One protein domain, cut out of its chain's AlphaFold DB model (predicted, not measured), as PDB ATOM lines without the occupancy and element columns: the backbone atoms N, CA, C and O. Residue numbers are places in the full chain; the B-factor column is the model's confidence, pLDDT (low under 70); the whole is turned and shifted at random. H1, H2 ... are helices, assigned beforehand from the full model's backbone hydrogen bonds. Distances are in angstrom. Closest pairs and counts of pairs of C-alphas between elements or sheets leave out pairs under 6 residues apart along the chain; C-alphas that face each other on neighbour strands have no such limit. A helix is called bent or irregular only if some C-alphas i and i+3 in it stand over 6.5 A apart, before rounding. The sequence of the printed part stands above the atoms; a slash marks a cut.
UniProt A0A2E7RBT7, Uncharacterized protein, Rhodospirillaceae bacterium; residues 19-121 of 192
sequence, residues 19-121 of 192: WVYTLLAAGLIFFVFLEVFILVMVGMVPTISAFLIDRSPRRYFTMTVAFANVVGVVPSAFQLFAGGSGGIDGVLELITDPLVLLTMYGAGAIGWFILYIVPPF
ATOM      1  N   TRP A  19      66.471  28.371   3.268       93.12
ATOM      2  CA  TRP A  19      67.421  27.337   2.847       93.12
ATOM      3  C   TRP A  19      68.740  27.372   3.635       93.12
ATOM      4  O   TRP A  19      69.232  26.334   4.077       93.12
ATOM      5  N   VAL A  20      69.295  28.563   3.866       94.50
ATOM      6  CA  VAL A  20      70.517  28.741   4.666       94.50
ATOM      7  C   VAL A  20      70.292  28.326   6.121       94.50
ATOM      8  O   VAL A  20      71.102  27.577   6.661       94.50
ATOM      9  N   TYR A  21      69.181  28.732   6.746       94.88
ATOM     10  CA  TYR A  21      68.855  28.301   8.110       94.88
ATOM     11  C   TYR A  21      68.623  26.792   8.201       94.88
ATOM     12  O   TYR A  21      69.092  26.173   9.152       94.88
ATOM     13  N   THR A  22      67.969  26.175   7.210       93.00
ATOM     14  CA  THR A  22      67.815  24.714   7.187       93.00
ATOM     15  C   THR A  22      69.153  23.995   7.051       93.00
ATOM     16  O   THR A  22      69.354  22.993   7.728       93.00
ATOM     17  N   LEU A  23      70.090  24.505   6.242       94.94
ATOM     18  CA  LEU A  23      71.422  23.906   6.103       94.94
ATOM     19  C   LEU A  23      72.268  24.085   7.368       94.94
ATOM     20  O   LEU A  23      72.938  23.144   7.779       94.94
ATOM     21  N   LEU A  24      72.204  25.251   8.018       94.75
ATOM     22  CA  LEU A  24      72.876  25.495   9.299       94.75
ATOM     23  C   LEU A  24      72.334  24.591  10.409       94.75
ATOM     24  O   LEU A  24      73.113  23.970  11.127       94.75
ATOM     25  N   ALA A  25      71.008  24.482  10.522       92.81
ATOM     26  CA  ALA A  25      70.374  23.586  11.481       92.81
ATOM     27  C   ALA A  25      70.739  22.120  11.199       92.81
ATOM     28  O   ALA A  25      71.112  21.399  12.121       92.81
ATOM     29  N   ALA A  26      70.708  21.694   9.932       91.56
ATOM     30  CA  ALA A  26      71.116  20.347   9.536       91.56
ATOM     31  C   ALA A  26      72.597  20.069   9.845       91.56
ATOM     32  O   ALA A  26      72.915  18.991  10.339       91.56
ATOM     33  N   GLY A  27      73.492  21.031   9.605       91.06
ATOM     34  CA  GLY A  27      74.917  20.908   9.922       91.06
ATOM     35  C   GLY A  27      75.188  20.810  11.424       91.06
ATOM     36  O   GLY A  27      75.981  19.972  11.846       91.06
ATOM     37  N   LEU A  28      74.491  21.609  12.239       89.38
ATOM     38  CA  LEU A  28      74.601  21.543  13.698       89.38
ATOM     39  C   LEU A  28      74.086  20.205  14.240       89.38
ATOM     40  O   LEU A  28      74.746  19.587  15.068       89.38
ATOM     41  N   ILE A  29      72.942  19.734  13.734       87.56
ATOM     42  CA  ILE A  29      72.406  18.409  14.066       87.56
ATOM     43  C   ILE A  29      73.429  17.337  13.683       87.56
ATOM     44  O   ILE A  29      73.798  16.522  14.518       87.56
ATOM     45  N   PHE A  30      73.953  17.361  12.457       87.75
ATOM     46  CA  PHE A  30      74.948  16.382  12.019       87.75
ATOM     47  C   PHE A  30      76.189  16.355  12.920       87.75
ATOM     48  O   PHE A  30      76.678  15.278  13.238       87.75
ATOM     49  N   PHE A  31      76.666  17.515  13.376       85.94
ATOM     50  CA  PHE A  31      77.803  17.597  14.291       85.94
ATOM     51  C   PHE A  31      77.512  16.951  15.652       85.94
ATOM     52  O   PHE A  31      78.351  16.221  16.170       85.94
ATOM     53  N   VAL A  32      76.312  17.161  16.202       84.00
ATOM     54  CA  VAL A  32      75.885  16.533  17.465       84.00
ATOM     55  C   VAL A  32      75.764  15.013  17.323       84.00
ATOM     56  O   VAL A  32      76.167  14.283  18.218       84.00
ATOM     57  N   PHE A  33      75.263  14.519  16.187       86.38
ATOM     58  CA  PHE A  33      75.098  13.082  15.928       86.38
ATOM     59  C   PHE A  33      76.314  12.425  15.243       86.38
ATOM     60  O   PHE A  33      76.227  11.269  14.818       86.38
ATOM     61  N   LEU A  34      77.449  13.126  15.128       88.19
ATOM     62  CA  LEU A  34      78.660  12.618  14.469       88.19
ATOM     63  C   LEU A  34      79.154  11.321  15.121       88.19
ATOM     64  O   LEU A  34      79.576  10.388  14.443       88.19
ATOM     65  N   GLU A  35      79.051  11.262  16.441       87.38
ATOM     66  CA  GLU A  35      79.427  10.119  17.258       87.38
ATOM     67  C   GLU A  35      78.635   8.846  16.874       87.38
ATOM     68  O   GLU A  35      79.211   7.800  16.557       87.38
ATOM     69  N   VAL A  36      77.310   8.964  16.746       86.62
ATOM     70  CA  VAL A  36      76.420   7.874  16.327       86.62
ATOM     71  C   VAL A  36      76.710   7.483  14.883       86.62
ATOM     72  O   VAL A  36      76.681   6.301  14.546       86.62
ATOM     73  N   PHE A  37      77.023   8.451  14.020       88.50
ATOM     74  CA  PHE A  37      77.383   8.171  12.635       88.50
ATOM     75  C   PHE A  37      78.649   7.310  12.526       88.50
ATOM     76  O   PHE A  37      78.648   6.334  11.774       88.50
ATOM     77  N   ILE A  38      79.703   7.627  13.289       89.81
ATOM     78  CA  ILE A  38      80.947   6.841  13.319       89.81
ATOM     79  C   ILE A  38      80.658   5.414  13.796       89.81
ATOM     80  O   ILE A  38      81.048   4.451  13.133       89.81
ATOM     81  N   LEU A  39      79.913   5.278  14.894       88.81
ATOM     82  CA  LEU A  39      79.510   3.988  15.450       88.81
ATOM     83  C   LEU A  39      78.737   3.152  14.422       88.81
ATOM     84  O   LEU A  39      79.064   1.989  14.185       88.81
ATOM     85  N   VAL A  40      77.735   3.743  13.766       88.44
ATOM     86  CA  VAL A  40      76.929   3.060  12.744       88.44
ATOM     87  C   VAL A  40      77.787   2.656  11.548       88.44
ATOM     88  O   VAL A  40      77.613   1.553  11.039       88.44
ATOM     89  N   MET A  41      78.733   3.492  11.113       89.12
ATOM     90  CA  MET A  41      79.641   3.144  10.016       89.12
ATOM     91  C   MET A  41      80.477   1.900  10.332       89.12
ATOM     92  O   MET A  41      80.563   0.991   9.507       89.12
ATOM     93  N   VAL A  42      81.044   1.832  11.538       89.06
ATOM     94  CA  VAL A  42      81.863   0.693  11.986       89.06
ATOM     95  C   VAL A  42      81.011  -0.565  12.188       89.06
ATOM     96  O   VAL A  42      81.401  -1.660  11.772       89.06
ATOM     97  N   GLY A  43      79.819  -0.422  12.767       85.12
ATOM     98  CA  GLY A  43      78.930  -1.554  13.029       85.12
ATOM     99  C   GLY A  43      78.211  -2.105  11.816       85.12
ATOM    100  O   GLY A  43      77.906  -3.292  11.757       85.12
ATOM    101  N   MET A  44      77.957  -1.275  10.810       88.19
ATOM    102  CA  MET A  44      77.240  -1.694   9.605       88.19
ATOM    103  C   MET A  44      78.146  -2.350   8.557       88.19
ATOM    104  O   MET A  44      77.644  -2.752   7.506       88.19
ATOM    105  N   VAL A  45      79.440  -2.549   8.839       90.31
ATOM    106  CA  VAL A  45      80.381  -3.263   7.952       90.31
ATOM    107  C   VAL A  45      79.827  -4.613   7.449       90.31
ATOM    108  O   VAL A  45      79.844  -4.829   6.237       90.31
ATOM    109  N   PRO A  46      79.235  -5.499   8.282       85.62
ATOM    110  CA  PRO A  46      78.637  -6.757   7.815       85.62
ATOM    111  C   PRO A  46      77.469  -6.569   6.838       85.62
ATOM    112  O   PRO A  46      77.268  -7.395   5.945       85.62
ATOM    113  N   THR A  47      76.708  -5.482   6.989       87.94
ATOM    114  CA  THR A  47      75.598  -5.122   6.097       87.94
ATOM    115  C   THR A  47      76.121  -4.637   4.749       87.94
ATOM    116  O   THR A  47      75.563  -4.990   3.711       87.94
ATOM    117  N   ILE A  48      77.215  -3.868   4.750       86.44
ATOM    118  CA  ILE A  48      77.898  -3.429   3.525       86.44
ATOM    119  C   ILE A  48      78.440  -4.650   2.775       86.44
ATOM    120  O   ILE A  48      78.198  -4.787   1.577       86.44
ATOM    121  N   SER A  49      79.086  -5.583   3.480       85.19
ATOM    122  CA  SER A  49      79.527  -6.857   2.898       85.19
ATOM    123  C   SER A  49      78.360  -7.623   2.276       85.19
ATOM    124  O   SER A  49      78.467  -8.113   1.152       85.19
ATOM    125  N   ALA A  50      77.214  -7.678   2.962       85.62
ATOM    126  CA  ALA A  50      76.027  -8.348   2.442       85.62
ATOM    127  C   ALA A  50      75.472  -7.675   1.182       85.62
ATOM    128  O   ALA A  50      75.144  -8.360   0.216       85.62
ATOM    129  N   PHE A  51      75.444  -6.344   1.160       85.44
ATOM    130  CA  PHE A  51      75.017  -5.562   0.004       85.44
ATOM    131  C   PHE A  51      75.887  -5.808  -1.236       85.44
ATOM    132  O   PHE A  51      75.369  -5.843  -2.351       85.44
ATOM    133  N   LEU A  52      77.201  -5.984  -1.060       86.75
ATOM    134  CA  LEU A  52      78.129  -6.248  -2.166       86.75
ATOM    135  C   LEU A  52      77.972  -7.659  -2.749       86.75
ATOM    136  O   LEU A  52      78.196  -7.864  -3.944       86.75
ATOM    137  N   ILE A  53      77.604  -8.629  -1.912       85.56
ATOM    138  CA  ILE A  53      77.522 -10.049  -2.283       85.56
ATOM    139  C   ILE A  53      76.140 -10.402  -2.852       85.56
ATOM    140  O   ILE A  53      76.018 -11.292  -3.696       85.56
ATOM    141  N   ASP A  54      75.099  -9.677  -2.451       80.69
ATOM    142  CA  ASP A  54      73.728  -9.907  -2.888       80.69
ATOM    143  C   ASP A  54      73.517  -9.561  -4.373       80.69
ATOM    144  O   ASP A  54      73.323  -8.410  -4.770       80.69
ATOM    145  N   ARG A  55      73.518 -10.598  -5.217       76.12
ATOM    146  CA  ARG A  55      73.205 -10.498  -6.651       76.12
ATOM    147  C   ARG A  55      71.700 -10.555  -6.946       76.12
ATOM    148  O   ARG A  55      71.314 -10.507  -8.113       76.12
ATOM    149  N   SER A  56      70.845 -10.712  -5.929       76.19
ATOM    150  CA  SER A  56      69.411 -10.907  -6.141       76.19
ATOM    151  C   SER A  56      68.712  -9.584  -6.495       76.19
ATOM    152  O   SER A  56      68.991  -8.547  -5.888       76.19
ATOM    153  N   PRO A  57      67.752  -9.583  -7.441       68.25
ATOM    154  CA  PRO A  57      67.084  -8.357  -7.886       68.25
ATOM    155  C   PRO A  57      66.249  -7.694  -6.781       68.25
ATOM    156  O   PRO A  57      66.009  -6.492  -6.824       68.25
ATOM    157  N   ARG A  58      65.811  -8.472  -5.782       76.25
ATOM    158  CA  ARG A  58      64.952  -8.011  -4.682       76.25
ATOM    159  C   ARG A  58      65.699  -7.833  -3.348       76.25
ATOM    160  O   ARG A  58      65.095  -7.394  -2.375       76.25
ATOM    161  N   ARG A  59      67.006  -8.124  -3.327       79.44
ATOM    162  CA  ARG A  59      67.961  -7.902  -2.227       79.44
ATOM    163  C   ARG A  59      67.539  -8.396  -0.839       79.44
ATOM    164  O   ARG A  59      67.761  -7.736   0.180       79.44
ATOM    165  N   TYR A  60      66.908  -9.565  -0.786       81.50
ATOM    166  CA  TYR A  60      66.439 -10.137   0.479       81.50
ATOM    167  C   TYR A  60      67.577 -10.489   1.431       81.50
ATOM    168  O   TYR A  60      67.438 -10.307   2.637       81.50
ATOM    169  N   PHE A  61      68.701 -10.952   0.882       79.69
ATOM    170  CA  PHE A  61      69.888 -11.303   1.653       79.69
ATOM    171  C   PHE A  61      70.403 -10.076   2.411       79.69
ATOM    172  O   PHE A  61      70.577 -10.111   3.629       79.69
ATOM    173  N   THR A  62      70.523  -8.951   1.709       83.94
ATOM    174  CA  THR A  62      70.926  -7.680   2.314       83.94
ATOM    175  C   THR A  62      69.946  -7.219   3.390       83.94
ATOM    176  O   THR A  62      70.377  -6.799   4.459       83.94
ATOM    177  N   MET A  63      68.634  -7.299   3.136       85.88
ATOM    178  CA  MET A  63      67.622  -6.851   4.102       85.88
ATOM    179  C   MET A  63      67.672  -7.658   5.401       85.88
ATOM    180  O   MET A  63      67.653  -7.068   6.478       85.88
ATOM    181  N   THR A  64      67.781  -8.987   5.327       86.44
ATOM    182  CA  THR A  64      67.857  -9.839   6.522       86.44
ATOM    183  C   THR A  64      69.087  -9.521   7.370       86.44
ATOM    184  O   THR A  64      68.953  -9.337   8.579       86.44
ATOM    185  N   VAL A  65      70.265  -9.390   6.748       87.06
ATOM    186  CA  VAL A  65      71.491  -9.013   7.472       87.06
ATOM    187  C   VAL A  65      71.378  -7.599   8.033       87.06
ATOM    188  O   VAL A  65      71.768  -7.377   9.173       87.06
ATOM    189  N   ALA A  66      70.801  -6.657   7.282       87.06
ATOM    190  CA  ALA A  66      70.619  -5.283   7.735       87.06
ATOM    191  C   ALA A  66      69.764  -5.210   9.004       87.06
ATOM    192  O   ALA A  66      70.179  -4.581   9.973       87.06
ATOM    193  N   PHE A  67      68.604  -5.875   9.031       88.25
ATOM    194  CA  PHE A  67      67.743  -5.879  10.215       88.25
ATOM    195  C   PHE A  67      68.412  -6.563  11.408       88.25
ATOM    196  O   PHE A  67      68.378  -6.017  12.509       88.25
ATOM    197  N   ALA A  68      69.049  -7.717  11.193       88.56
ATOM    198  CA  ALA A  68      69.765  -8.423  12.253       88.56
ATOM    199  C   ALA A  68      70.900  -7.568  12.836       88.56
ATOM    200  O   ALA A  68      71.022  -7.442  14.051       88.56
ATOM    201  N   ASN A  69      71.689  -6.922  11.977       91.62
ATOM    202  CA  ASN A  69      72.812  -6.094  12.393       91.62
ATOM    203  C   ASN A  69      72.355  -4.821  13.124       91.62
ATOM    204  O   ASN A  69      72.883  -4.496  14.181       91.62
ATOM    205  N   VAL A  70      71.308  -4.142  12.637       88.44
ATOM    206  CA  VAL A  70      70.748  -2.954  13.308       88.44
ATOM    207  C   VAL A  70      70.346  -3.266  14.750       88.44
ATOM    208  O   VAL A  70      70.635  -2.471  15.639       88.44
ATOM    209  N   VAL A  71      69.756  -4.437  15.014       88.75
ATOM    210  CA  VAL A  71      69.415  -4.853  16.385       88.75
ATOM    211  C   VAL A  71      70.652  -4.939  17.286       88.75
ATOM    212  O   VAL A  71      70.563  -4.567  18.452       88.75
ATOM    213  N   GLY A  72      71.804  -5.367  16.764       84.44
ATOM    214  CA  GLY A  72      73.065  -5.406  17.516       84.44
ATOM    215  C   GLY A  72      73.698  -4.032  17.748       84.44
ATOM    216  O   GLY A  72      74.379  -3.836  18.747       84.44
ATOM    217  N   VAL A  73      73.448  -3.068  16.862       85.94
ATOM    218  CA  VAL A  73      73.995  -1.702  16.949       85.94
ATOM    219  C   VAL A  73      73.189  -0.815  17.910       85.94
ATOM    220  O   VAL A  73      73.730   0.105  18.524       85.94
ATOM    221  N   VAL A  74      71.888  -1.086  18.066       87.88
ATOM    222  CA  VAL A  74      70.965  -0.274  18.879       87.88
ATOM    223  C   VAL A  74      71.382  -0.149  20.357       87.88
ATOM    224  O   VAL A  74      71.378   0.978  20.855       87.88
ATOM    225  N   PRO A  75      71.770  -1.220  21.079       86.81
ATOM    226  CA  PRO A  75      72.211  -1.114  22.473       86.81
ATOM    227  C   PRO A  75      73.427  -0.200  22.643       86.81
ATOM    228  O   PRO A  75      73.451   0.627  23.552       86.81
ATOM    229  N   SER A  76      74.399  -0.301  21.736       85.88
ATOM    230  CA  SER A  76      75.597   0.542  21.711       85.88
ATOM    231  C   SER A  76      75.245   2.006  21.443       85.88
ATOM    232  O   SER A  76      75.756   2.901  22.109       85.88
ATOM    233  N   ALA A  77      74.306   2.263  20.528       86.00
ATOM    234  CA  ALA A  77      73.801   3.613  20.293       86.00
ATOM    235  C   ALA A  77      73.108   4.188  21.544       86.00
ATOM    236  O   ALA A  77      73.339   5.341  21.895       86.00
ATOM    237  N   PHE A  78      72.305   3.388  22.256       86.12
ATOM    238  CA  PHE A  78      71.677   3.816  23.510       86.12
ATOM    239  C   PHE A  78      72.685   4.095  24.626       86.12
ATOM    240  O   PHE A  78      72.490   5.047  25.378       86.12
ATOM    241  N   GLN A  79      73.757   3.306  24.730       83.81
ATOM    242  CA  GLN A  79      74.837   3.567  25.685       83.81
ATOM    243  C   GLN A  79      75.523   4.903  25.408       83.81
ATOM    244  O   GLN A  79      75.797   5.640  26.348       83.81
ATOM    245  N   LEU A  80      75.708   5.255  24.136       83.62
ATOM    246  CA  LEU A  80      76.259   6.547  23.737       83.62
ATOM    247  C   LEU A  80      75.361   7.718  24.177       83.62
ATOM    248  O   LEU A  80      75.837   8.689  24.756       83.62
ATOM    249  N   PHE A  81      74.042   7.590  23.992       81.00
ATOM    250  CA  PHE A  81      73.080   8.614  24.418       81.00
ATOM    251  C   PHE A  81      72.932   8.727  25.943       81.00
ATOM    252  O   PHE A  81      72.696   9.820  26.455       81.00
ATOM    253  N   ALA A  82      73.008   7.608  26.671       78.88
ATOM    254  CA  ALA A  82      72.752   7.560  28.113       78.88
ATOM    255  C   ALA A  82      74.016   7.721  28.977       78.88
ATOM    256  O   ALA A  82      73.909   8.106  30.139       78.88
ATOM    257  N   GLY A  83      75.198   7.413  28.435       66.50
ATOM    258  CA  GLY A  83      76.459   7.280  29.172       66.50
ATOM    259  C   GLY A  83      77.127   8.592  29.588       66.50
ATOM    260  O   GLY A  83      78.068   8.568  30.375       66.50
ATOM    261  N   GLY A  84      76.654   9.746  29.109       59.91
ATOM    262  CA  GLY A  84      77.150  11.067  29.521       59.91
ATOM    263  C   GLY A  84      78.542  11.451  28.991       59.91
ATOM    264  O   GLY A  84      78.873  12.635  28.996       59.91
ATOM    265  N   SER A  85      79.324  10.502  28.469       60.47
ATOM    266  CA  SER A  85      80.573  10.712  27.722       60.47
ATOM    267  C   SER A  85      80.291  11.019  26.246       60.47
ATOM    268  O   SER A  85      80.738  10.317  25.343       60.47
ATOM    269  N   GLY A  86      79.508  12.069  25.991       67.62
ATOM    270  CA  GLY A  86      79.256  12.532  24.627       67.62
ATOM    271  C   GLY A  86      80.543  13.002  23.942       67.62
ATOM    272  O   GLY A  86      81.422  13.592  24.571       67.62
ATOM    273  N   GLY A  87      80.642  12.766  22.641       80.94
ATOM    274  CA  GLY A  87      81.764  13.139  21.791       80.94
ATOM    275  C   GLY A  87      82.465  11.946  21.146       80.94
ATOM    276  O   GLY A  87      82.065  10.787  21.245       80.94
ATOM    277  N   ILE A  88      83.560  12.247  20.447       83.00
ATOM    278  CA  ILE A  88      84.345  11.242  19.720       83.00
ATOM    279  C   ILE A  88      84.995  10.247  20.692       83.00
ATOM    280  O   ILE A  88      85.039   9.058  20.393       83.00
ATOM    281  N   ASP A  89      85.433  10.701  21.867       85.81
ATOM    282  CA  ASP A  89      86.122   9.856  22.849       85.81
ATOM    283  C   ASP A  89      85.224   8.731  23.389       85.81
ATOM    284  O   ASP A  89      85.671   7.589  23.481       85.81
ATOM    285  N   GLY A  90      83.940   9.014  23.646       86.62
ATOM    286  CA  GLY A  90      82.979   7.998  24.091       86.62
ATOM    287  C   GLY A  90      82.712   6.928  23.031       86.62
ATOM    288  O   GLY A  90      82.597   5.745  23.346       86.62
ATOM    289  N   VAL A  91      82.688   7.309  21.748       87.56
ATOM    290  CA  VAL A  91      82.601   6.333  20.647       87.56
ATOM    291  C   VAL A  91      83.854   5.491  20.562       87.56
ATOM    292  O   VAL A  91      83.746   4.287  20.357       87.56
ATOM    293  N   LEU A  92      85.030   6.110  20.686       88.19
ATOM    294  CA  LEU A  92      86.303   5.401  20.609       88.19
ATOM    295  C   LEU A  92      86.419   4.355  21.717       88.19
ATOM    296  O   LEU A  92      86.782   3.219  21.429       88.19
ATOM    297  N   GLU A  93      86.037   4.701  22.944       89.00
ATOM    298  CA  GLU A  93      85.970   3.747  24.052       89.00
ATOM    299  C   GLU A  93      85.052   2.568  23.697       89.00
ATOM    300  O   GLU A  93      85.464   1.407  23.756       89.00
ATOM    301  N   LEU A  94      83.855   2.868  23.193       87.75
ATOM    302  CA  LEU A  94      82.844   1.867  22.881       87.75
ATOM    303  C   LEU A  94      83.232   0.931  21.724       87.75
ATOM    304  O   LEU A  94      82.968  -0.268  21.789       87.75
ATOM    305  N   ILE A  95      83.876   1.439  20.668       88.12
ATOM    306  CA  ILE A  95      84.353   0.596  19.556       88.12
ATOM    307  C   ILE A  95      85.625  -0.182  19.911       88.12
ATOM    308  O   ILE A  95      85.978  -1.107  19.188       88.12
ATOM    309  N   THR A  96      86.338   0.187  20.978       89.81
ATOM    310  CA  THR A  96      87.480  -0.596  21.476       89.81
ATOM    311  C   THR A  96      87.075  -1.659  22.492       89.81
ATOM    312  O   THR A  96      87.854  -2.582  22.736       89.81
ATOM    313  N   ASP A  97      85.859  -1.580  23.039       90.75
ATOM    314  CA  ASP A  97      85.333  -2.590  23.951       90.75
ATOM    315  C   ASP A  97      85.027  -3.901  23.191       90.75
ATOM    316  O   ASP A  97      84.151  -3.942  22.315       90.75
ATOM    317  N   PRO A  98      85.705  -5.016  23.530       90.81
ATOM    318  CA  PRO A  98      85.486  -6.298  22.872       90.81
ATOM    319  C   PRO A  98      84.061  -6.839  23.043       90.81
ATOM    320  O   PRO A  98      83.577  -7.533  22.148       90.81
ATOM    321  N   LEU A  99      83.368  -6.547  24.150       89.56
ATOM    322  CA  LEU A  99      81.994  -7.013  24.364       89.56
ATOM    323  C   LEU A  99      81.015  -6.289  23.441       89.56
ATOM    324  O   LEU A  99      80.100  -6.905  22.882       89.56
ATOM    325  N   VAL A 100      81.231  -4.994  23.230       88.25
ATOM    326  CA  VAL A 100      80.409  -4.198  22.320       88.25
ATOM    327  C   VAL A 100      80.622  -4.665  20.887       88.25
ATOM    328  O   VAL A 100      79.653  -4.991  20.202       88.25
ATOM    329  N   LEU A 101      81.874  -4.826  20.459       89.38
ATOM    330  CA  LEU A 101      82.175  -5.380  19.140       89.38
ATOM    331  C   LEU A 101      81.582  -6.783  18.948       89.38
ATOM    332  O   LEU A 101      81.033  -7.076  17.886       89.38
ATOM    333  N   LEU A 102      81.648  -7.644  19.967       90.38
ATOM    334  CA  LEU A 102      81.099  -8.997  19.904       90.38
ATOM    335  C   LEU A 102      79.584  -8.989  19.693       90.38
ATOM    336  O   LEU A 102      79.078  -9.754  18.878       90.38
ATOM    337  N   THR A 103      78.852  -8.143  20.415       87.50
ATOM    338  CA  THR A 103      77.387  -8.046  20.270       87.50
ATOM    339  C   THR A 103      76.982  -7.456  18.922       87.50
ATOM    340  O   THR A 103      76.103  -7.998  18.249       87.50
ATOM    341  N   MET A 104      77.680  -6.409  18.486       87.88
ATOM    342  CA  MET A 104      77.445  -5.715  17.223       87.88
ATOM    343  C   MET A 104      77.724  -6.633  16.022       87.88
ATOM    344  O   MET A 104      76.836  -6.919  15.217       87.88
ATOM    345  N   TYR A 105      78.935  -7.195  15.941       90.00
ATOM    346  CA  TYR A 105      79.307  -8.105  14.858       90.00
ATOM    347  C   TYR A 105      78.647  -9.476  14.982       90.00
ATOM    348  O   TYR A 105      78.343 -10.091  13.961       90.00
ATOM    349  N   GLY A 106      78.372  -9.947  16.199       89.75
ATOM    350  CA  GLY A 106      77.651 -11.193  16.444       89.75
ATOM    351  C   GLY A 106      76.238 -11.157  15.869       89.75
ATOM    352  O   GLY A 106      75.833 -12.091  15.180       89.75
ATOM    353  N   ALA A 107      75.514 -10.050  16.054       88.44
ATOM    354  CA  ALA A 107      74.194  -9.869  15.457       88.44
ATOM    355  C   ALA A 107      74.246  -9.872  13.915       88.44
ATOM    356  O   ALA A 107      73.447 -10.548  13.261       88.44
ATOM    357  N   GLY A 108      75.235  -9.191  13.324       88.44
ATOM    358  CA  GLY A 108      75.479  -9.238  11.878       88.44
ATOM    359  C   GLY A 108      75.824 -10.647  11.372       88.44
ATOM    360  O   GLY A 108      75.285 -11.092  10.354       88.44
ATOM    361  N   ALA A 109      76.668 -11.379  12.101       88.19
ATOM    362  CA  ALA A 109      77.061 -12.749  11.780       88.19
ATOM    363  C   ALA A 109      75.878 -13.725  11.845       88.19
ATOM    364  O   ALA A 109      75.774 -14.613  11.002       88.19
ATOM    365  N   ILE A 110      74.944 -13.536  12.781       89.69
ATOM    366  CA  ILE A 110      73.704 -14.322  12.846       89.69
ATOM    367  C   ILE A 110      72.867 -14.121  11.578       89.69
ATOM    368  O   ILE A 110      72.366 -15.095  11.015       89.69
ATOM    369  N   GLY A 111      72.759 -12.885  11.080       85.94
ATOM    370  CA  GLY A 111      72.085 -12.606   9.808       85.94
ATOM    371  C   GLY A 111      72.690 -13.399   8.644       85.94
ATOM    372  O   GLY A 111      71.968 -14.018   7.865       85.94
ATOM    373  N   TRP A 112      74.021 -13.443   8.573       87.25
ATOM    374  CA  TRP A 112      74.760 -14.255   7.603       87.25
ATOM    375  C   TRP A 112      74.525 -15.759   7.784       87.25
ATOM    376  O   TRP A 112      74.301 -16.484   6.815       87.25
ATOM    377  N   PHE A 113      74.530 -16.231   9.027       90.06
ATOM    378  CA  PHE A 113      74.343 -17.637   9.367       90.06
ATOM    379  C   PHE A 113      72.968 -18.161   8.944       90.06
ATOM    380  O   PHE A 113      72.868 -19.232   8.342       90.06
ATOM    381  N   ILE A 114      71.912 -17.371   9.168       86.94
ATOM    382  CA  ILE A 114      70.550 -17.686   8.714       86.94
ATOM    383  C   ILE A 114      70.537 -17.944   7.202       86.94
ATOM    384  O   ILE A 114      69.916 -18.897   6.734       86.94
ATOM    385  N   LEU A 115      71.265 -17.143   6.428       83.44
ATOM    386  CA  LEU A 115      71.257 -17.228   4.968       83.44
ATOM    387  C   LEU A 115      72.054 -18.420   4.430       83.44
ATOM    388  O   LEU A 115      71.750 -18.891   3.339       83.44
ATOM    389  N   TYR A 116      73.012 -18.949   5.191       84.44
ATOM    390  CA  TYR A 116      73.691 -20.198   4.842       84.44
ATOM    391  C   TYR A 116      72.901 -21.445   5.241       84.44
ATOM    392  O   TYR A 116      72.963 -22.454   4.543       84.44
ATOM    393  N   ILE A 117      72.136 -21.385   6.333       85.75
ATOM    394  CA  ILE A 117      71.369 -22.532   6.833       85.75
ATOM    395  C   ILE A 117      70.057 -22.725   6.081       85.75
ATOM    396  O   ILE A 117      69.664 -23.855   5.800       85.75
ATOM    397  N   VAL A 118      69.357 -21.645   5.742       84.88
ATOM    398  CA  VAL A 118      68.024 -21.750   5.136       84.88
ATOM    399  C   VAL A 118      68.031 -22.490   3.781       84.88
ATOM    400  O   VAL A 118      67.194 -23.379   3.610       84.88
ATOM    401  N   PRO A 119      68.950 -22.230   2.824       82.75
ATOM    402  CA  PRO A 119      68.953 -22.905   1.523       82.75
ATOM    403  C   PRO A 119      69.045 -24.441   1.578       82.75
ATOM    404  O   PRO A 119      68.193 -25.091   0.960       82.75
ATOM    405  N   PRO A 120      69.997 -25.065   2.310       82.75
ATOM    406  CA  PRO A 120      70.045 -26.521   2.406       82.75
ATOM    407  C   PRO A 120      68.793 -27.084   3.087       82.75
ATOM    408  O   PRO A 120      68.244 -28.074   2.603       82.75
ATOM    409  N   PHE A 121      68.265 -26.423   4.122       84.00
ATOM    410  CA  PHE A 121      67.024 -26.848   4.780       84.00
ATOM    411  C   PHE A 121      65.826 -26.876   3.822       84.00
ATOM    412  O   PHE A 121      65.093 -27.868   3.763       84.00
TER     413      PHE A 121
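Overview. This is residues 19 to 121 of the 192 residues of an uncharacterized protein of Rhodospirillaceae bacterium (UniProt A0A2E7RBT7). The longest helix, H6, packs with H3 and the arm H4a in one triangle; the bent helix H4 leads into a second, looser triangle of H4b, H2 and H5. Residues 19 to 30 of H1 and 116 to 121 of H6 stick out. The printed part has 103 residues with six named helices, H1 to H6 in order, and no named strand: all helix, loose, with a radius of gyration of the C-alphas of 16.3 A, flat, spanning 52 by 37 by 17 A.

Arrangement. Start at H6, residues 98 to 121, with a kink of 31 degrees near residue 108; it is neither bent nor irregular, but only just: C-alphas 116 and 119 are 6.4 A apart. H4, residues 60 to 82, was assigned as one helix by its hydrogen bonds but is bent, C-alphas 72 and 75 being 6.6 A apart; its arms H4a, 60 to 72, and H4b, 75 to 82, stand at a steep tilt of 43 degrees. H4a touches H6, closest at C-alphas Asn 69 and Gly 108, 4.2 A, a shallow tilt of 29 degrees, opposite ways. H3, residues 45 to 53, forms a hairpin with H4a; the closest C-alphas are Ala 50 and Thr 62, 5.1 A. H2, residues 34 to 43, touches H5, residues 88 to 96, closest at C-alphas Glu 35 and Ile 88, 5.6 A. H4b only just touches H2, with 3 pairs of C-alphas within 8 A, closest Val 36 and Ala 77, 6.4 A. H1, residues 19 to 32, and H2 meet only through their link. Every O i to N i+4 pair is within hydrogen-bond range in H1, H2, H3, H4b and H5; H4a has 8 of 9, H6 17 of 20.

Along the chain. Find C-alpha 19 at (67.421, 27.337, 2.847); H1 runs 20.1 A from there. H6 runs 33.0 A to C-alpha 121 at (67.024, -26.848, 4.780).

Size, cuts and confidence. Look at Val 20 and Phe 121, whose C-alphas are the farthest apart, 55.7 A. The printed part has no cut and no long link; pLDDT is under 70 at residue 57 and residues 83 to 86.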